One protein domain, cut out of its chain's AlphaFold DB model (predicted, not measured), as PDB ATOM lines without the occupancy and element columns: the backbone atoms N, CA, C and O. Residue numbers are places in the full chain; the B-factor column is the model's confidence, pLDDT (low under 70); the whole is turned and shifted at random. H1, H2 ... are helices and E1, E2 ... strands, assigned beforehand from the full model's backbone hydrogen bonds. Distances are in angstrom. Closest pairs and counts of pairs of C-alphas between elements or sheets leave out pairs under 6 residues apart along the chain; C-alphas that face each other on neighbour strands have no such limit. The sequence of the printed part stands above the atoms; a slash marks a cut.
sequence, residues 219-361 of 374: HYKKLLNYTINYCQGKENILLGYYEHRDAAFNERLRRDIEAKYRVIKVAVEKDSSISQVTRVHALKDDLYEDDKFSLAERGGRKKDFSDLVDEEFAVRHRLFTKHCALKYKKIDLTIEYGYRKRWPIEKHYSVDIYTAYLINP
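AT A GLANCE: This is residues 219 to 361 of the 374 residues of an uncharacterized protein of Aphidius gifuensis (UniProt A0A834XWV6). A long twisted hairpin of E7 and E8 makes the length of this model, and E8 bends at its far part into a head at one end, where E1 and E2 pair with it, E6 lies beside E1, and H1 and H2 pack on each other. A small two-stranded sheet, E3 and E5, packs with E3 on E2, while E4 lies beside E7 along the hairpin. The printed part has 143 residues, with three named helices and eight named strands, which follow one another along the chain as H1, then E1, then H2, then E2, E3 and E4, then H3, then E5, E6, E7 and E8; the class is mixed, helices and strands; in the larger, branched sheet E1 and E6 are parallel neighbours, as are E4 and E7, while E8 is the antiparallel neighbour of E1, of E2 and of E7, and the smaller sheet, E3 and E5, is antiparallel. The whole is a rod of 64 by 29 by 28 A, only just loose and close to compact, with a radius of gyration of the C-alphas of 17.8 A.

HOW THE PARTS SIT: Begin at H1, residues 219 to 231, which touches H2, residues 247 to 258, with its residues 224 to 228 alone; the closest C-alphas are those of Leu 224 and Leu 253, 7.1 A apart, at a steep tilt of 46 degrees, the same way. Every O i to N i+4 pair of H1 and H2 is within hydrogen-bond range. H1 only grazes the branched sheet, with residues 227 to 231. Look next at E1, residues 237 to 239: parallel E6, residues 317 to 319, lies on one side, with N 238 and O 317 at 3.0 A, and antiparallel E8, residues 343 to 360, on the other side, with N 239 and O 357 at 2.8 A. E8 bends by 66 degrees at residue 356. On E8's side opposite E1 is antiparallel E2, residues 262 to 269, with N 266 and O 356 at 2.9 A. E3, residues 279 to 283, comes closest to E2 at the C-alphas of Ala 282 and Val 266, 4.6 A apart. E5, residues 309 to 314, is its antiparallel neighbour, with N 282 and O 311 at 2.9 A. H3, residues 305 to 308, is not on the branched sheet and is too short for an O i to N i+4 pair. E7, residues 327 to 340, forms a hairpin with E8, with N 333 and O 349 at 2.8 A; parallel E4, residues 293 to 295, is on E7's other side, with N 295 and O 334 at 3.3 A.

IN THESE COORDINATES: Find C-alpha 219 at (164.515, 219.652, 129.462); from there H1 runs 18.2 A. H2 spans 16.0 A and E2 21.3 A. E7 runs 38.4 A to C-alpha 340 at (124.180, 244.900, 89.574), and E8 44.8 A to C-alpha 360 at (164.301, 228.889, 107.361).

THE WHOLE: The C-alphas of His 219 and Lys 341, the two farthest apart, are 64.7 A apart. The printed part has no cut and no long link. Mean pLDDT of the printed part is 70.8; residues 285 to 307 are among those under 70.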
ATOM      1  N   HIS A 219     165.162 220.395 130.551       65.88
ATOM      2  CA  HIS A 219     164.515 219.652 129.462       65.88
ATOM      3  C   HIS A 219     164.080 220.595 128.340       65.88
ATOM      4  O   HIS A 219     164.266 220.271 127.167       65.88
ATOM      5  N   TYR A 220     163.618 221.799 128.688       72.50
ATOM      6  CA  TYR A 220     163.395 222.875 127.727       72.50
ATOM      7  C   TYR A 220     164.680 223.209 126.952       72.50
ATOM      8  O   TYR A 220     164.691 223.161 125.723       72.50
ATOM      9  N   LYS A 221     165.800 223.446 127.651       80.31
ATOM     10  CA  LYS A 221     167.108 223.720 127.028       80.31
ATOM     11  C   LYS A 221     167.610 222.545 126.185       80.31
ATOM     12  O   LYS A 221     168.139 222.779 125.101       80.31
ATOM     13  N   LYS A 222     167.421 221.291 126.621       77.62
ATOM     14  CA  LYS A 222     167.719 220.094 125.806       77.62
ATOM     15  C   LYS A 222     166.901 220.083 124.508       77.62
ATOM     16  O   LYS A 222     167.480 219.867 123.445       77.62
ATOM     17  N   LEU A 223     165.598 220.371 124.570       77.62
ATOM     18  CA  LEU A 223     164.720 220.413 123.397       77.62
ATOM     19  C   LEU A 223     165.064 221.558 122.435       77.62
ATOM     20  O   LEU A 223     165.121 221.345 121.223       77.62
ATOM     21  N   LEU A 224     165.319 222.755 122.964       83.69
ATOM     22  CA  LEU A 224     165.733 223.919 122.182       83.69
ATOM     23  C   LEU A 224     167.074 223.647 121.486       83.69
ATOM     24  O   LEU A 224     167.186 223.805 120.273       83.69
ATOM     25  N   ASN A 225     168.065 223.119 122.214       83.94
ATOM     26  CA  ASN A 225     169.352 222.725 121.638       83.94
ATOM     27  C   ASN A 225     169.215 221.600 120.602       83.94
ATOM     28  O   ASN A 225     169.913 221.628 119.588       83.94
ATOM     29  N   TYR A 226     168.328 220.623 120.812       82.62
ATOM     30  CA  TYR A 226     168.020 219.609 119.799       82.62
ATOM     31  C   TYR A 226     167.406 220.243 118.547       82.62
ATOM     32  O   TYR A 226     167.850 219.945 117.442       82.62
ATOM     33  N   THR A 227     166.450 221.158 118.713       83.62
ATOM     34  CA  THR A 227     165.798 221.881 117.613       83.62
ATOM     35  C   THR A 227     166.814 222.677 116.798       83.62
ATOM     36  O   THR A 227     166.893 222.506 115.586       83.62
ATOM     37  N   ILE A 228     167.675 223.454 117.459       85.94
ATOM     38  CA  ILE A 228     168.757 224.224 116.827       85.94
ATOM     39  C   ILE A 228     169.727 223.296 116.075       85.94
ATOM     40  O   ILE A 228     170.022 223.514 114.902       85.94
ATOM     41  N   ASN A 229     170.184 222.208 116.705       84.69
ATOM     42  CA  ASN A 229     171.065 221.236 116.046       84.69
ATOM     43  C   ASN A 229     170.375 220.473 114.902       84.69
ATOM     44  O   ASN A 229     171.046 220.065 113.954       84.69
ATOM     45  N   TYR A 230     169.054 220.280 114.961       84.69
ATOM     46  CA  TYR A 230     168.276 219.757 113.844       84.69
ATOM     47  C   TYR A 230     168.199 220.783 112.708       84.69
ATOM     48  O   TYR A 230     168.270 220.378 111.554       84.69
ATOM     49  N   CYS A 231     168.102 222.080 112.999       86.25
ATOM     50  CA  CYS A 231     168.005 223.126 111.979       86.25
ATOM     51  C   CYS A 231     169.298 223.333 111.174       86.25
ATOM     52  O   CYS A 231     169.235 223.665 109.996       86.25
ATOM     53  N   GLN A 232     170.465 223.063 111.764       85.88
ATOM     54  CA  GLN A 232     171.761 223.186 111.083       85.88
ATOM     55  C   GLN A 232     171.814 222.417 109.747       85.88
ATOM     56  O   GLN A 232     171.602 221.197 109.702       85.88
ATOM     57  N   GLY A 233     172.146 223.140 108.669       83.06
ATOM     58  CA  GLY A 233     172.327 222.591 107.320       83.06
ATOM     59  C   GLY A 233     171.041 222.077 106.665       83.06
ATOM     60  O   GLY A 233     171.104 221.155 105.855       83.06
ATOM     61  N   LYS A 234     169.879 222.610 107.058       88.69
ATOM     62  CA  LYS A 234     168.562 222.283 106.497       88.69
ATOM     63  C   LYS A 234     167.811 223.560 106.153       88.69
ATOM     64  O   LYS A 234     168.018 224.588 106.781       88.69
ATOM     65  N   GLU A 235     166.887 223.443 105.212       87.75
ATOM     66  CA  GLU A 235     166.025 224.528 104.741       87.75
ATOM     67  C   GLU A 235     164.557 224.131 104.884       87.75
ATOM     68  O   GLU A 235     164.236 222.937 104.911       87.75
ATOM     69  N   ASN A 236     163.677 225.133 104.954       87.12
ATOM     70  CA  ASN A 236     162.220 224.981 104.910       87.12
ATOM     71  C   ASN A 236     161.711 223.867 105.842       87.12
ATOM     72  O   ASN A 236     161.077 222.894 105.417       87.12
ATOM     73  N   ILE A 237     162.041 223.995 107.128       87.81
ATOM     74  CA  ILE A 237     161.708 223.008 108.152       87.81
ATOM     75  C   ILE A 237     160.338 223.349 108.719       87.81
ATOM     76  O   ILE A 237     160.184 224.344 109.425       87.81
ATOM     77  N   LEU A 238     159.343 222.504 108.464       84.69
ATOM     78  CA  LEU A 238     158.024 222.697 109.054       84.69
ATOM     79  C   LEU A 238     158.075 222.343 110.548       84.69
ATOM     80  O   LEU A 238     158.239 221.175 110.919       84.69
ATOM     81  N   LEU A 239     157.940 223.360 111.394       79.50
ATOM     82  CA  LEU A 239     157.682 223.240 112.821       79.50
ATOM     83  C   LEU A 239     156.179 223.015 112.997       79.50
ATOM     84  O   LEU A 239     155.371 223.944 112.925       79.50
ATOM     85  N   GLY A 240     155.794 221.756 113.191       66.31
ATOM     86  CA  GLY A 240     154.400 221.434 113.451       66.31
ATOM     87  C   GLY A 240     153.983 221.776 114.886       66.31
ATOM     88  O   GLY A 240     154.793 221.847 115.811       66.31
ATOM     89  N   TYR A 241     152.685 222.006 115.050       59.91
ATOM     90  CA  TYR A 241     152.066 222.495 116.279       59.91
ATOM     91  C   TYR A 241     151.488 221.318 117.078       59.91
ATOM     92  O   TYR A 241     150.746 220.520 116.516       59.91
ATOM     93  N   TYR A 242     151.795 221.171 118.370       53.75
ATOM     94  CA  TYR A 242     151.192 220.101 119.182       53.75
ATOM     95  C   TYR A 242     149.949 220.634 119.894       53.75
ATOM     96  O   TYR A 242     150.062 221.536 120.724       53.75
ATOM     97  N   GLU A 243     148.776 220.066 119.605       45.66
ATOM     98  CA  GLU A 243     147.501 220.451 120.236       45.66
ATOM     99  C   GLU A 243     147.469 220.221 121.754       45.66
ATOM    100  O   GLU A 243     146.732 220.897 122.466       45.66
ATOM    101  N   HIS A 244     148.300 219.303 122.260       42.53
ATOM    102  CA  HIS A 244     148.430 219.014 123.689       42.53
ATOM    103  C   HIS A 244     149.506 219.859 124.402       42.53
ATOM    104  O   HIS A 244     149.656 219.735 125.619       42.53
ATOM    105  N   ARG A 245     150.250 220.722 123.688       54.78
ATOM    106  CA  ARG A 245     151.133 221.732 124.304       54.78
ATOM    107  C   ARG A 245     150.385 223.036 124.527       54.78
ATOM    108  O   ARG A 245     149.545 223.446 123.730       54.78
ATOM    109  N   ASP A 246     150.765 223.721 125.601       56.28
ATOM    110  CA  ASP A 246     150.330 225.089 125.847       56.28
ATOM    111  C   ASP A 246     150.715 226.003 124.670       56.28
ATOM    112  O   ASP A 246     151.841 225.942 124.166       56.28
ATOM    113  N   ALA A 247     149.809 226.905 124.293       58.31
ATOM    114  CA  ALA A 247     150.127 228.027 123.420       58.31
ATOM    115  C   ALA A 247     151.329 228.821 123.960       58.31
ATOM    116  O   ALA A 247     152.205 229.171 123.179       58.31
ATOM    117  N   ALA A 248     151.439 229.006 125.283       58.72
ATOM    118  CA  ALA A 248     152.581 229.674 125.912       58.72
ATOM    119  C   ALA A 248     153.912 228.918 125.724       58.72
ATOM    120  O   ALA A 248     154.955 229.546 125.551       58.72
ATOM    121  N   PHE A 249     153.893 227.578 125.707       67.50
ATOM    122  CA  PHE A 249     155.089 226.787 125.407       67.50
ATOM    123  C   PHE A 249     155.481 226.928 123.932       67.50
ATOM    124  O   PHE A 249     156.646 227.182 123.630       67.50
ATOM    125  N   ASN A 250     154.520 226.751 123.015       70.38
ATOM    126  CA  ASN A 250     154.792 226.830 121.578       70.38
ATOM    127  C   ASN A 250     155.277 228.240 121.202       70.38
ATOM    128  O   ASN A 250     156.171 228.373 120.375       70.38
ATOM    129  N   GLU A 251     154.749 229.271 121.864       72.25
ATOM    130  CA  GLU A 251     155.173 230.665 121.739       72.25
ATOM    131  C   GLU A 251     156.588 230.915 122.289       72.25
ATOM    132  O   GLU A 251     157.391 231.542 121.603       72.25
ATOM    133  N   ARG A 252     156.944 230.387 123.473       79.56
ATOM    134  CA  ARG A 252     158.324 230.474 123.999       79.56
ATOM    135  C   ARG A 252     159.317 229.782 123.060       79.56
ATOM    136  O   ARG A 252     160.335 230.368 122.711       79.56
ATOM    137  N   LEU A 253     158.997 228.564 122.615       80.75
ATOM    138  CA  LEU A 253     159.847 227.815 121.688       80.75
ATOM    139  C   LEU A 253     159.986 228.536 120.339       80.75
ATOM    140  O   LEU A 253     161.078 228.553 119.786       80.75
ATOM    141  N   ARG A 254     158.908 229.144 119.825       83.62
ATOM    142  CA  ARG A 254     158.932 229.967 118.610       83.62
ATOM    143  C   ARG A 254     159.911 231.137 118.758       83.62
ATOM    144  O   ARG A 254     160.840 231.223 117.964       83.62
ATOM    145  N   ARG A 255     159.765 231.958 119.805       83.12
ATOM    146  CA  ARG A 255     160.633 233.126 120.062       83.12
ATOM    147  C   ARG A 255     162.110 232.749 120.213       83.12
ATOM    148  O   ARG A 255     162.973 233.365 119.598       83.12
ATOM    149  N   ASP A 256     162.408 231.692 120.969       87.12
ATOM    150  CA  ASP A 256     163.789 231.233 121.184       87.12
ATOM    151  C   ASP A 256     164.435 230.630 119.910       87.12
ATOM    152  O   ASP A 256     165.662 230.500 119.837       87.12
ATOM    153  N   ILE A 257     163.628 230.243 118.911       87.31
ATOM    154  CA  ILE A 257     164.074 229.840 117.565       87.31
ATOM    155  C   ILE A 257     164.212 231.068 116.651       87.31
ATOM    156  O   ILE A 257     165.187 231.143 115.905       87.31
ATOM    157  N   GLU A 258     163.286 232.027 116.726       86.81
ATOM    158  CA  GLU A 258     163.306 233.295 115.975       86.81
ATOM    159  C   GLU A 258     164.551 234.129 116.269       86.81
ATOM    160  O   GLU A 258     165.178 234.636 115.346       86.81
ATOM    161  N   ALA A 259     165.015 234.126 117.521       86.56
ATOM    162  CA  ALA A 259     166.295 234.710 117.928       86.56
ATOM    163  C   ALA A 259     167.543 234.070 117.263       86.56
ATOM    164  O   ALA A 259     168.674 234.422 117.604       86.56
ATOM    165  N   LYS A 260     167.377 233.076 116.374       85.94
ATOM    166  CA  LYS A 260     168.467 232.381 115.661       85.94
ATOM    167  C   LYS A 260     168.213 232.134 114.177       85.94
ATOM    168  O   LYS A 260     169.179 231.938 113.447       85.94
ATOM    169  N   TYR A 261     166.955 232.067 113.752       88.19
ATOM    170  CA  TYR A 261     166.548 231.707 112.395       88.19
ATOM    171  C   TYR A 261     165.282 232.468 112.014       88.19
ATOM    172  O   TYR A 261     164.403 232.648 112.852       88.19
ATOM    173  N   ARG A 262     165.107 232.797 110.730       87.81
ATOM    174  CA  ARG A 262     163.818 233.296 110.235       87.81
ATOM    175  C   ARG A 262     162.749 232.229 110.474       87.81
ATOM    176  O   ARG A 262     162.876 231.106 109.979       87.81
ATOM    177  N   VAL A 263     161.691 232.575 111.199       85.56
ATOM    178  CA  VAL A 263     160.495 231.735 111.325       85.56
ATOM    179  C   VAL A 263     159.337 232.461 110.661       85.56
ATOM    180  O   VAL A 263     159.054 233.616 110.950       85.56
ATOM    181  N   ILE A 264     158.690 231.775 109.728       84.75
ATOM    182  CA  ILE A 264     157.617 232.311 108.896       84.75
ATOM    183  C   ILE A 264     156.349 231.556 109.277       84.75
ATOM    184  O   ILE A 264     156.341 230.325 109.309       84.75
ATOM    185  N   LYS A 265     155.262 232.257 109.583       79.88
ATOM    186  CA  LYS A 265     153.952 231.611 109.724       79.88
ATOM    187  C   LYS A 265     153.499 231.161 108.333       79.88
ATOM    188  O   LYS A 265     153.687 231.882 107.365       79.88
ATOM    189  N   VAL A 266     152.966 229.949 108.209       81.88
ATOM    190  CA  VAL A 266     152.593 229.378 106.904       81.88
ATOM    191  C   VAL A 266     151.234 228.698 106.956       81.88
ATOM    192  O   VAL A 266     150.849 228.097 107.966       81.88
ATOM    193  N   ALA A 267     150.522 228.768 105.836       79.00
ATOM    194  CA  ALA A 267     149.401 227.906 105.530       79.00
ATOM    195  C   ALA A 267     149.897 226.592 104.919       79.00
ATOM    196  O   ALA A 267     150.724 226.549 104.007       79.00
ATOM    197  N   VAL A 268     149.336 225.508 105.422       77.75
ATOM    198  CA  VAL A 268     149.438 224.164 104.881       77.75
ATOM    199  C   VAL A 268     148.082 223.870 104.243       77.75
ATOM    200  O   VAL A 268     147.046 224.007 104.903       77.75
ATOM    201  N   GLU A 269     148.076 223.513 102.958       71.56
ATOM    202  CA  GLU A 269     146.858 223.045 102.294       71.56
ATOM    203  C   GLU A 269     146.353 221.766 102.987       71.56
ATOM    204  O   GLU A 269     147.128 221.017 103.589       71.56
ATOM    205  N   LYS A 270     145.038 221.532 102.959       63.50
ATOM    206  CA  LYS A 270     144.386 220.421 103.659       63.50
ATOM    207  C   LYS A 270     144.729 219.062 103.039       63.50
ATOM    208  O   LYS A 270     143.921 218.467 102.331       63.50
ATOM    209  N   ASP A 271     145.893 218.537 103.401       57.94
ATOM    210  CA  ASP A 271     146.193 217.111 103.335       57.94
ATOM    211  C   ASP A 271     145.943 216.459 104.707       57.94
ATOM    212  O   ASP A 271     146.135 217.058 105.768       57.94
ATOM    213  N   SER A 272     145.492 215.210 104.682       52.03
ATOM    214  CA  SER A 272     145.032 214.431 105.835       52.03
ATOM    215  C   SER A 272     146.120 214.103 106.867       52.03
ATOM    216  O   SER A 272     145.807 213.645 107.967       52.03
ATOM    217  N   SER A 273     147.397 214.340 106.548       59.12
ATOM    218  CA  SER A 273     148.515 214.127 107.464       59.12
ATOM    219  C   SER A 273     149.695 215.062 107.193       59.12
ATOM    220  O   SER A 273     150.238 215.108 106.090       59.12
ATOM    221  N   ILE A 274     150.234 215.678 108.251       58.44
ATOM    222  CA  ILE A 274     151.507 216.421 108.191       58.44
ATOM    223  C   ILE A 274     152.697 215.547 107.733       58.44
ATOM    224  O   ILE A 274     153.726 216.063 107.297       58.44
ATOM    225  N   SER A 275     152.564 214.213 107.785       59.44
ATOM    226  CA  SER A 275     153.565 213.271 107.270       59.44
ATOM    227  C   SER A 275     153.643 213.212 105.733       59.44
ATOM    228  O   SER A 275     154.634 212.702 105.201       59.44
ATOM    229  N   GLN A 276     152.677 213.804 105.020       64.88
ATOM    230  CA  GLN A 276     152.616 213.864 103.551       64.88
ATOM    231  C   GLN A 276     152.817 215.281 102.981       64.88
ATOM    232  O   GLN A 276     153.147 215.424 101.808       64.88
ATOM    233  N   VAL A 277     152.788 216.317 103.830       70.69
ATOM    234  CA  VAL A 277     153.065 217.714 103.447       70.69
ATOM    235  C   VAL A 277     154.457 217.859 102.823       70.69
ATOM    236  O   VAL A 277     155.468 217.588 103.480       70.69
ATOM    237  N   THR A 278     154.481 218.308 101.565       70.50
ATOM    238  CA  THR A 278     155.683 218.578 100.747       70.50
ATOM    239  C   THR A 278     155.792 220.034 100.286       70.50
ATOM    240  O   THR A 278     156.872 220.465  99.885       70.50
ATOM    241  N   ARG A 279     154.696 220.796 100.356       80.00
ATOM    242  CA  ARG A 279     154.592 222.215  99.999       80.00
ATOM    243  C   ARG A 279     153.815 222.943 101.088       80.00
ATOM    244  O   ARG A 279     152.874 222.377 101.642       80.00
ATOM    245  N   VAL A 280     154.231 224.163 101.406       83.06
ATOM    246  CA  VAL A 280     153.514 225.089 102.296       83.06
ATOM    247  C   VAL A 280     153.652 226.504 101.757       83.06
ATOM    248  O   VAL A 280     154.549 226.781 100.963       83.06
ATOM    249  N   HIS A 281     152.786 227.398 102.208       84.38
ATOM    250  CA  HIS A 281     152.619 228.715 101.618       84.38
ATOM    251  C   HIS A 281     152.722 229.798 102.694       84.38
ATOM    252  O   HIS A 281     152.004 229.729 103.693       84.38
ATOM    253  N   ALA A 282     153.575 230.807 102.512       83.25
ATOM    254  CA  ALA A 282     153.440 232.044 103.278       83.25
ATOM    255  C   ALA A 282     152.149 232.738 102.838       83.25
ATOM    256  O   ALA A 282     151.983 233.029 101.652       83.25
ATOM    257  N   LEU A 283     151.243 232.987 103.782       73.50
ATOM    258  CA  LEU A 283     150.162 233.943 103.561       73.50
ATOM    259  C   LEU A 283     150.717 235.360 103.684       73.50
ATOM    260  O   LEU A 283     151.643 235.583 104.469       73.50
ATOM    261  N   LYS A 284     150.081 236.287 102.969       73.94
ATOM    262  CA  LYS A 284     150.274 237.734 103.121       73.94
ATOM    263  C   LYS A 284     150.028 238.174 104.563       73.94
ATOM    264  O   LYS A 284     149.155 237.624 105.240       73.94
ATOM    265  N   ASP A 285     150.806 239.150 105.030       61.56
ATOM    266  CA  ASP A 285     150.839 239.547 106.445       61.56
ATOM    267  C   ASP A 285     149.466 239.997 106.987       61.56
ATOM    268  O   ASP A 285     149.128 239.731 108.143       61.56
ATOM    269  N   ASP A 286     148.623 240.581 106.128       58.06
ATOM    270  CA  ASP A 286     147.257 241.026 106.432       58.06
ATOM    271  C   ASP A 286     146.255 239.880 106.698       58.06
ATOM    272  O   ASP A 286     145.171 240.111 107.235       58.06
ATOM    273  N   LEU A 287     146.609 238.627 106.392       58.97
ATOM    274  CA  LEU A 287     145.737 237.454 106.562       58.97
ATOM    275  C   LEU A 287     145.831 236.795 107.951       58.97
ATOM    276  O   LEU A 287     145.105 235.833 108.242       58.97
ATOM    277  N   TYR A 288     146.736 237.260 108.817       58.84
ATOM    278  CA  TYR A 288     147.050 236.571 110.070       58.84
ATOM    279  C   TYR A 288     146.260 237.013 111.297       58.84
ATOM    280  O   TYR A 288     146.133 236.185 112.211       58.84
ATOM    281  N   GLU A 289     145.771 238.253 111.335       53.44
ATOM    282  CA  GLU A 289     145.214 238.859 112.554       53.44
ATOM    283  C   GLU A 289     143.681 238.804 112.630       53.44
ATOM    284  O   GLU A 289     143.149 238.552 113.710       53.44
ATOM    285  N   ASP A 290     142.971 238.912 111.500       47.88
ATOM    286  CA  ASP A 290     141.501 238.949 111.478       47.88
ATOM    287  C   ASP A 290     140.822 237.631 111.048       47.88
ATOM    288  O   ASP A 290     141.342 236.811 110.281       47.88
ATOM    289  N   ASP A 291     139.607 237.413 111.557       46.94
ATOM    290  CA  ASP A 291     138.756 236.248 111.250       46.94
ATOM    291  C   ASP A 291     137.756 236.503 110.102       46.94
ATOM    292  O   ASP A 291     136.914 235.652 109.809       46.94
ATOM    293  N   LYS A 292     137.832 237.660 109.428       48.22
ATOM    294  CA  LYS A 292     137.003 238.001 108.260       48.22
ATOM    295  C   LYS A 292     137.792 238.818 107.246       48.22
ATOM    296  O   LYS A 292     138.317 239.869 107.592       48.22
ATOM    297  N   PHE A 293     137.795 238.378 105.989       51.88
ATOM    298  CA  PHE A 293     138.505 239.053 104.904       51.88
ATOM    299  C   PHE A 293     137.555 239.422 103.757       51.88
ATOM    300  O   PHE A 293     136.735 238.610 103.318       51.88
ATOM    301  N   SER A 294     137.673 240.649 103.247       49.44
ATOM    302  CA  SER A 294     136.917 241.132 102.085       49.44
ATOM    303  C   SER A 294     137.864 241.618 100.990       49.44
ATOM    304  O   SER A 294     138.410 242.718 101.073       49.44
ATOM    305  N   LEU A 295     138.022 240.812  99.939       51.28
ATOM    306  CA  LEU A 295     138.787 241.164  98.743       51.28
ATOM    307  C   LEU A 295     137.915 241.970  97.773       51.28
ATOM    308  O   LEU A 295     137.341 241.434  96.822       51.28
ATOM    309  N   ALA A 296     137.827 243.275  98.017       43.34
ATOM    310  CA  ALA A 296     137.182 244.219  97.111       43.34
ATOM    311  C   ALA A 296     138.123 244.583  95.946       43.34
ATOM    312  O   ALA A 296     138.818 245.597  95.985       43.34
ATOM    313  N   GLU A 297     138.151 243.758  94.894       44.97
ATOM    314  CA  GLU A 297     138.924 244.040  93.678       44.97
ATOM    315  C   GLU A 297     138.025 244.181  92.443       44.97
ATOM    316  O   GLU A 297     137.254 243.294  92.073       44.97
ATOM    317  N   ARG A 298     138.136 245.326  91.763       43.12
ATOM    318  CA  ARG A 298     137.312 245.650  90.594       43.12
ATOM    319  C   ARG A 298     137.814 244.935  89.342       43.12
ATOM    320  O   ARG A 298     138.619 245.499  88.604       43.12
ATOM    321  N   GLY A 299     137.276 243.754  89.031       47.72
ATOM    322  CA  GLY A 299     137.483 243.204  87.685       47.72
ATOM    323  C   GLY A 299     137.279 241.715  87.444       47.72
ATOM    324  O   GLY A 299     138.085 241.138  86.723       47.72
ATOM    325  N   GLY A 300     136.222 241.088  87.970       47.00
ATOM    326  CA  GLY A 300     135.654 239.844  87.409       47.00
ATOM    327  C   GLY A 300     136.529 238.577  87.397       47.00
ATOM    328  O   GLY A 300     136.047 237.520  86.988       47.00
ATOM    329  N   ARG A 301     137.789 238.639  87.838       51.16
ATOM    330  CA  ARG A 301     138.656 237.471  88.002       51.16
ATOM    331  C   ARG A 301     138.314 236.780  89.314       51.16
ATOM    332  O   ARG A 301     138.343 237.382  90.382       51.16
ATOM    333  N   LYS A 302     137.993 235.493  89.222       53.44
ATOM    334  CA  LYS A 302     137.872 234.614  90.383       53.44
ATOM    335  C   LYS A 302     139.271 234.457  90.985       53.44
ATOM    336  O   LYS A 302     140.095 233.801  90.354       53.44
ATOM    337  N   LYS A 303     139.519 235.047  92.158       55.09
ATOM    338  CA  LYS A 303     140.758 234.799  92.901       55.09
ATOM    339  C   LYS A 303     140.853 233.331  93.322       55.09
ATOM    340  O   LYS A 303     139.841 232.707  93.660       55.09
ATOM    341  N   ASP A 304     142.056 232.786  93.240       61.22
ATOM    342  CA  ASP A 304     142.400 231.419  93.626       61.22
ATOM    343  C   ASP A 304     143.196 231.431  94.944       61.22
ATOM    344  O   ASP A 304     143.556 232.493  95.454       61.22
ATOM    345  N   PHE A 305     143.472 230.264  95.531       63.91
ATOM    346  CA  PHE A 305     144.263 230.179  96.765       63.91
ATOM    347  C   PHE A 305     145.656 230.811  96.600       63.91
ATOM    348  O   PHE A 305     146.142 231.465  97.517       63.91
ATOM    349  N   SER A 306     146.245 230.719  95.404       67.62
ATOM    350  CA  SER A 306     147.513 231.367  95.048       67.62
ATOM    351  C   SER A 306     147.503 232.897  95.158       67.62
ATOM    352  O   SER A 306     148.564 233.480  95.349       67.62
ATOM    353  N   ASP A 307     146.346 233.569  95.105       69.94
ATOM    354  CA  ASP A 307     146.272 235.027  95.291       69.94
ATOM    355  C   ASP A 307     146.417 235.451  96.767       69.94
ATOM    356  O   ASP A 307     146.673 236.626  97.046       69.94
ATOM    357  N   LEU A 308     146.274 234.513  97.712       70.25
ATOM    358  CA  LEU A 308     146.469 234.710  99.158       70.25
ATOM    359  C   LEU A 308     147.903 234.403  99.615       70.25
ATOM    360  O   LEU A 308     148.246 234.625 100.775       70.25
ATOM    361  N   VAL A 309     148.714 233.864  98.710       74.12
ATOM    362  CA  VAL A 309     150.067 233.378  98.967       74.12
ATOM    363  C   VAL A 309     151.078 234.376  98.414       74.12
ATOM    364  O   VAL A 309     150.906 234.873  97.302       74.12
ATOM    365  N   ASP A 310     152.132 234.648  99.180       79.88
ATOM    366  CA  ASP A 310     153.306 235.386  98.693       79.88
ATOM    367  C   ASP A 310     154.397 234.446  98.177       79.88
ATOM    368  O   ASP A 310     154.974 234.672  97.116       79.88
ATOM    369  N   GLU A 311     154.668 233.365  98.914       86.00
ATOM    370  CA  GLU A 311     155.791 232.467  98.649       86.00
ATOM    371  C   GLU A 311     155.393 231.003  98.905       86.00
ATOM    372  O   GLU A 311     154.729 230.690  99.898       86.00
ATOM    373  N   GLU A 312     155.793 230.092  98.012       87.62
ATOM    374  CA  GLU A 312     155.631 228.644  98.185       87.62
ATOM    375  C   GLU A 312     156.977 228.003  98.546       87.62
ATOM    376  O   GLU A 312     157.965 228.144  97.825       87.62
ATOM    377  N   PHE A 313     156.997 227.224  99.627       86.00
ATOM    378  CA  PHE A 313     158.188 226.546 100.120       86.00
ATOM    379  C   PHE A 313     158.093 225.033  99.937       86.00
ATOM    380  O   PHE A 313     157.177 224.376 100.442       86.00
ATOM    381  N   ALA A 314     159.108 224.455  99.294       86.25
ATOM    382  CA  ALA A 314     159.297 223.011  99.243       86.25
ATOM    383  C   ALA A 314     159.805 222.489 100.600       86.25
ATOM    384  O   ALA A 314     160.969 222.684 100.962       86.25
ATOM    385  N   VAL A 315     158.941 221.792 101.340       83.25
ATOM    386  CA  VAL A 315     159.239 221.229 102.663       83.25
ATOM    387  C   VAL A 315     159.814 219.826 102.516       83.25
ATOM    388  O   VAL A 315     159.121 218.878 102.148       83.25
ATOM    389  N   ARG A 316     161.096 219.674 102.859       78.69
ATOM    390  CA  ARG A 316     161.793 218.369 102.916       78.69
ATOM    391  C   ARG A 316     162.077 217.901 104.341       78.69
ATOM    392  O   ARG A 316     162.422 216.740 104.565       78.69
ATOM    393  N   HIS A 317     161.936 218.798 105.310       82.62
ATOM    394  CA  HIS A 317     162.315 218.587 106.699       82.62
ATOM    395  C   HIS A 317     161.178 219.014 107.613       82.62
ATOM    396  O   HIS A 317     160.470 219.979 107.342       82.62
ATOM    397  N   ARG A 318     160.955 218.248 108.680       78.25
ATOM    398  CA  ARG A 318     159.786 218.409 109.544       78.25
ATOM    399  C   ARG A 318     160.181 218.076 110.970       78.25
ATOM    400  O   ARG A 318     160.757 217.013 111.215       78.25
ATOM    401  N   LEU A 319     159.869 218.975 111.893       74.69
ATOM    402  CA  LEU A 319     160.143 218.802 113.311       74.69
ATOM    403  C   LEU A 319     158.875 218.317 114.025       74.69
ATOM    404  O   LEU A 319     157.774 218.757 113.712       74.69
ATOM    405  N   PHE A 320     159.047 217.385 114.965       68.88
ATOM    406  CA  PHE A 320     157.989 216.807 115.809       68.88
ATOM    407  C   PHE A 320     156.840 216.061 115.100       68.88
ATOM    408  O   PHE A 320     155.841 215.793 115.750       68.88
ATOM    409  N   THR A 321     156.976 215.636 113.836       56.38
ATOM    410  CA  THR A 321     155.905 215.070 112.964       56.38
ATOM    411  C   THR A 321     154.822 214.177 113.592       56.38
ATOM    412  O   THR A 321     153.677 214.255 113.158       56.38
ATOM    413  N   LYS A 322     155.144 213.315 114.569       50.81
ATOM    414  CA  LYS A 322     154.169 212.451 115.278       50.81
ATOM    415  C   LYS A 322     153.264 213.198 116.272       50.81
ATOM    416  O   LYS A 322     152.258 212.655 116.711       50.81
ATOM    417  N   HIS A 323     153.635 214.420 116.628       50.72
ATOM    418  CA  HIS A 323     153.065 215.266 117.677       50.72
ATOM    419  C   HIS A 323     152.657 216.621 117.081       50.72
ATOM    420  O   HIS A 323     152.916 217.679 117.651       50.72
ATOM    421  N   CYS A 324     152.086 216.602 115.876       48.19
ATOM    422  CA  CYS A 324     151.795 217.806 115.110       48.19
ATOM    423  C   CYS A 324     150.359 217.797 114.583       48.19
ATOM    424  O   CYS A 324     150.100 217.434 113.436       48.19
ATOM    425  N   ALA A 325     149.440 218.220 115.445       53.03
ATOM    426  CA  ALA A 325     148.071 218.539 115.084       53.03
ATOM    427  C   ALA A 325     148.025 219.988 114.591       53.03
ATOM    428  O   ALA A 325     148.138 220.950 115.354       53.03
ATOM    429  N   LEU A 326     147.911 220.140 113.277       61.00
ATOM    430  CA  LEU A 326     147.867 221.445 112.641       61.00
ATOM    431  C   LEU A 326     146.635 222.235 113.109       61.00
ATOM    432  O   LEU A 326     145.516 221.717 113.101       61.00
ATOM    433  N   LYS A 327     146.814 223.513 113.466       61.38
ATOM    434  CA  LYS A 327     145.690 224.358 113.887       61.38
ATOM    435  C   LYS A 327     144.832 224.700 112.669       61.38
ATOM    436  O   LYS A 327     145.201 225.564 111.869       61.38
ATOM    437  N   TYR A 328     143.695 224.020 112.554       68.81
ATOM    438  CA  TYR A 328     142.658 224.298 111.563       68.81
ATOM    439  C   TYR A 328     142.149 225.739 111.719       68.81
ATOM    440  O   TYR A 328     141.675 226.120 112.793       68.81
ATOM    441  N   LYS A 329     142.235 226.531 110.645       68.88
ATOM    442  CA  LYS A 329     141.511 227.797 110.485       68.88
ATOM    443  C   LYS A 329     140.731 227.701 109.180       68.88
ATOM    444  O   LYS A 329     141.301 227.481 108.116       68.88
ATOM    445  N   LYS A 330     139.420 227.886 109.267       71.19
ATOM    446  CA  LYS A 330     138.587 228.123 108.096       71.19
ATOM    447  C   LYS A 330     138.683 229.610 107.763       71.19
ATOM    448  O   LYS A 330     138.341 230.431 108.610       71.19
ATOM    449  N   ILE A 331     139.180 229.950 106.578       69.38
ATOM    450  CA  ILE A 331     139.201 231.333 106.091       69.38
ATOM    451  C   ILE A 331     137.993 231.513 105.179       69.38
ATOM    452  O   ILE A 331     137.888 230.854 104.142       69.38
ATOM    453  N   ASP A 332     137.076 232.391 105.577       70.81
ATOM    454  CA  ASP A 332     135.955 232.812 104.743       70.81
ATOM    455  C   ASP A 332     136.388 233.996 103.868       70.81
ATOM    456  O   ASP A 332     136.939 234.988 104.349       70.81
ATOM    457  N   LEU A 333     136.152 233.863 102.565       68.00
ATOM    458  CA  LEU A 333     136.640 234.745 101.515       68.00
ATOM    459  C   LEU A 333     135.466 235.253 100.687       68.00
ATOM    460  O   LEU A 333     134.564 234.499 100.314       68.00
ATOM    461  N   THR A 334     135.504 236.538 100.356       64.81
ATOM    462  CA  THR A 334     134.492 237.189  99.521       64.81
ATOM    463  C   THR A 334     135.156 237.757  98.277       64.81
ATOM    464  O   THR A 334     136.045 238.596  98.399       64.81
ATOM    465  N   ILE A 335     134.728 237.301  97.095       64.81
ATOM    466  CA  ILE A 335     135.114 237.879  95.800       64.81
ATOM    467  C   ILE A 335     133.963 238.736  95.277       64.81
ATOM    468  O   ILE A 335     132.875 238.220  95.009       64.81
ATOM    469  N   GLU A 336     134.230 240.018  95.053       64.38
ATOM    470  CA  GLU A 336     133.412 240.885  94.203       64.38
ATOM    471  C   GLU A 336     133.763 240.621  92.726       64.38
ATOM    472  O   GLU A 336     134.925 240.703  92.335       64.38
ATOM    473  N   TYR A 337     132.780 240.290  91.881       70.44
ATOM    474  CA  TYR A 337     133.027 239.986  90.456       70.44
ATOM    475  C   TYR A 337     132.232 240.857  89.472       70.44
ATOM    476  O   TYR A 337     132.243 240.610  88.265       70.44
ATOM    477  N   GLY A 338     131.572 241.908  89.961       69.75
ATOM    478  CA  GLY A 338     130.872 242.899  89.144       69.75
ATOM    479  C   GLY A 338     129.848 243.695  89.951       69.75
ATOM    480  O   GLY A 338     129.752 243.539  91.162       69.75
ATOM    481  N   TYR A 339     129.046 244.518  89.271       70.62
ATOM    482  CA  TYR A 339     127.973 245.306  89.892       70.62
ATOM    483  C   TYR A 339     126.623 245.027  89.234       70.62
ATOM    484  O   TYR A 339     126.495 245.067  88.008       70.62
ATOM    485  N   ARG A 340     125.571 244.853  90.042       74.06
ATOM    486  CA  ARG A 340     124.180 244.900  89.574       74.06
ATOM    487  C   ARG A 340     123.607 246.282  89.885       74.06
ATOM    488  O   ARG A 340     123.197 246.575  91.009       74.06
ATOM    489  N   LYS A 341     123.567 247.145  88.865       84.25
ATOM    490  CA  LYS A 341     123.243 248.587  88.954       84.25
ATOM    491  C   LYS A 341     124.265 249.384  89.780       84.25
ATOM    492  O   LYS A 341     125.088 250.079  89.203       84.25
ATOM    493  N   ARG A 342     124.182 249.308  91.112       75.62
ATOM    494  CA  ARG A 342     125.065 249.989  92.084       75.62
ATOM    495  C   ARG A 342     125.491 249.093  93.254       75.62
ATOM    496  O   ARG A 342     126.274 249.535  94.081       75.62
ATOM    497  N   TRP A 343     124.984 247.864  93.322       71.00
ATOM    498  CA  TRP A 343     125.339 246.904  94.366       71.00
ATOM    499  C   TRP A 343     126.426 245.961  93.845       71.00
ATOM    500  O   TRP A 343     126.270 245.489  92.710       71.00
ATOM    501  N   PRO A 344     127.493 245.689  94.616       74.06
ATOM    502  CA  PRO A 344     128.464 244.665  94.255       74.06
ATOM    503  C   PRO A 344     127.767 243.302  94.157       74.06
ATOM    504  O   PRO A 344     126.799 243.016  94.867       74.06
ATOM    505  N   ILE A 345     128.222 242.472  93.222       72.75
ATOM    506  CA  ILE A 345     127.839 241.067  93.129       72.75
ATOM    507  C   ILE A 345     128.980 240.273  93.749       72.75
ATOM    508  O   ILE A 345     130.060 240.151  93.168       72.75
ATOM    509  N   GLU A 346     128.718 239.764  94.943       76.12
ATOM    510  CA  GLU A 346     129.678 239.029  95.751       76.12
ATOM    511  C   GLU A 346     129.448 237.520  95.640       76.12
ATOM    512  O   GLU A 346     128.319 237.039  95.500       76.12
ATOM    513  N   LYS A 347     130.538 236.757  95.726       71.12
ATOM    514  CA  LYS A 347     130.506 235.318  95.965       71.12
ATOM    515  C   LYS A 347     131.368 234.999  97.176       71.12
ATOM    516  O   LYS A 347     132.586 235.169  97.136       71.12
ATOM    517  N   HIS A 348     130.725 234.478  98.214       74.44
ATOM    518  CA  HIS A 348     131.411 233.925  99.371       74.44
ATOM    519  C   HIS A 348     131.831 232.477  99.089       74.44
ATOM    520  O   HIS A 348     131.092 231.699  98.475       74.44
ATOM    521  N   TYR A 349     133.023 232.120  99.541       71.19
ATOM    522  CA  TYR A 349     133.543 230.759  99.587       71.19
ATOM    523  C   TYR A 349     134.469 230.644 100.794       71.19
ATOM    524  O   TYR A 349     134.855 231.646 101.391       71.19
ATOM    525  N   SER A 350     134.819 229.421 101.162       68.50
ATOM    526  CA  SER A 350     135.689 229.174 102.303       68.50
ATOM    527  C   SER A 350     136.831 228.270 101.893       68.50
ATOM    528  O   SER A 350     136.612 227.312 101.150       68.50
ATOM    529  N   VAL A 351     138.023 228.539 102.416       70.38
ATOM    530  CA  VAL A 351     139.174 227.644 102.299       70.38
ATOM    531  C   VAL A 351     139.509 227.118 103.687       70.38
ATOM    532  O   VAL A 351     139.735 227.874 104.631       70.38
ATOM    533  N   ASP A 352     139.515 225.795 103.805       71.06
ATOM    534  CA  ASP A 352     140.011 225.100 104.981       71.06
ATOM    535  C   ASP A 352     141.542 225.084 104.922       71.06
ATOM    536  O   ASP A 352     142.107 224.376 104.087       71.06
ATOM    537  N   ILE A 353     142.214 225.820 105.810       73.31
ATOM    538  CA  ILE A 353     143.673 225.763 105.928       73.31
ATOM    539  C   ILE A 353     144.118 225.260 107.295       73.31
ATOM    540  O   ILE A 353     143.405 225.298 108.302       73.31
ATOM    541  N   TYR A 354     145.373 224.853 107.324       75.56
ATOM    542  CA  TYR A 354     146.100 224.491 108.519       75.56
ATOM    543  C   TYR A 354     147.227 225.497 108.745       75.56
ATOM    544  O   TYR A 354     148.034 225.730 107.854       75.56
ATOM    545  N   THR A 355     147.301 226.101 109.931       71.88
ATOM    546  CA  THR A 355     148.375 227.054 110.260       71.88
ATOM    547  C   THR A 355     149.532 226.359 110.976       71.88
ATOM    548  O   THR A 355     149.321 225.543 111.881       71.88
ATOM    549  N   ALA A 356     150.757 226.674 110.553       77.75
ATOM    550  CA  ALA A 356     152.010 226.148 111.090       77.75
ATOM    551  C   ALA A 356     153.115 227.220 111.050       77.75
ATOM    552  O   ALA A 356     152.882 228.345 110.604       77.75
ATOM    553  N   TYR A 357     154.319 226.858 111.494       82.88
ATOM    554  CA  TYR A 357     155.513 227.692 111.373       82.88
ATOM    555  C   TYR A 357     156.565 226.986 110.513       82.88
ATOM    556  O   TYR A 357     156.784 225.782 110.640       82.88
ATOM    557  N   LEU A 358     157.227 227.734 109.641       86.56
ATOM    558  CA  LEU A 358     158.330 227.288 108.804       86.56
ATOM    559  C   LEU A 358     159.612 227.951 109.301       86.56
ATOM    560  O   LEU A 358     159.733 229.171 109.262       86.56
ATOM    561  N   ILE A 359     160.574 227.154 109.752       88.25
ATOM    562  CA  ILE A 359     161.911 227.639 110.094       88.25
ATOM    563  C   ILE A 359     162.736 227.630 108.804       88.25
ATOM    564  O   ILE A 359     162.847 226.583 108.153       88.25
ATOM    565  N   ASN A 360     163.336 228.766 108.451       86.25
ATOM    566  CA  ASN A 360     164.301 228.889 107.361       86.25
ATOM    567  C   ASN A 360     165.689 229.278 107.923       86.25
ATOM    568  O   ASN A 360     165.978 230.461 108.098       86.25
ATOM    569  N   PRO A 361     166.552 228.290 108.232       82.00
ATOM    570  CA  PRO A 361     167.863 228.528 108.839       82.00
ATOM    571  C   PRO A 361     168.902 229.204 107.941       82.00
ATOM    572  O   PRO A 361     169.919 229.651 108.462       82.00
TER     573      PRO A 361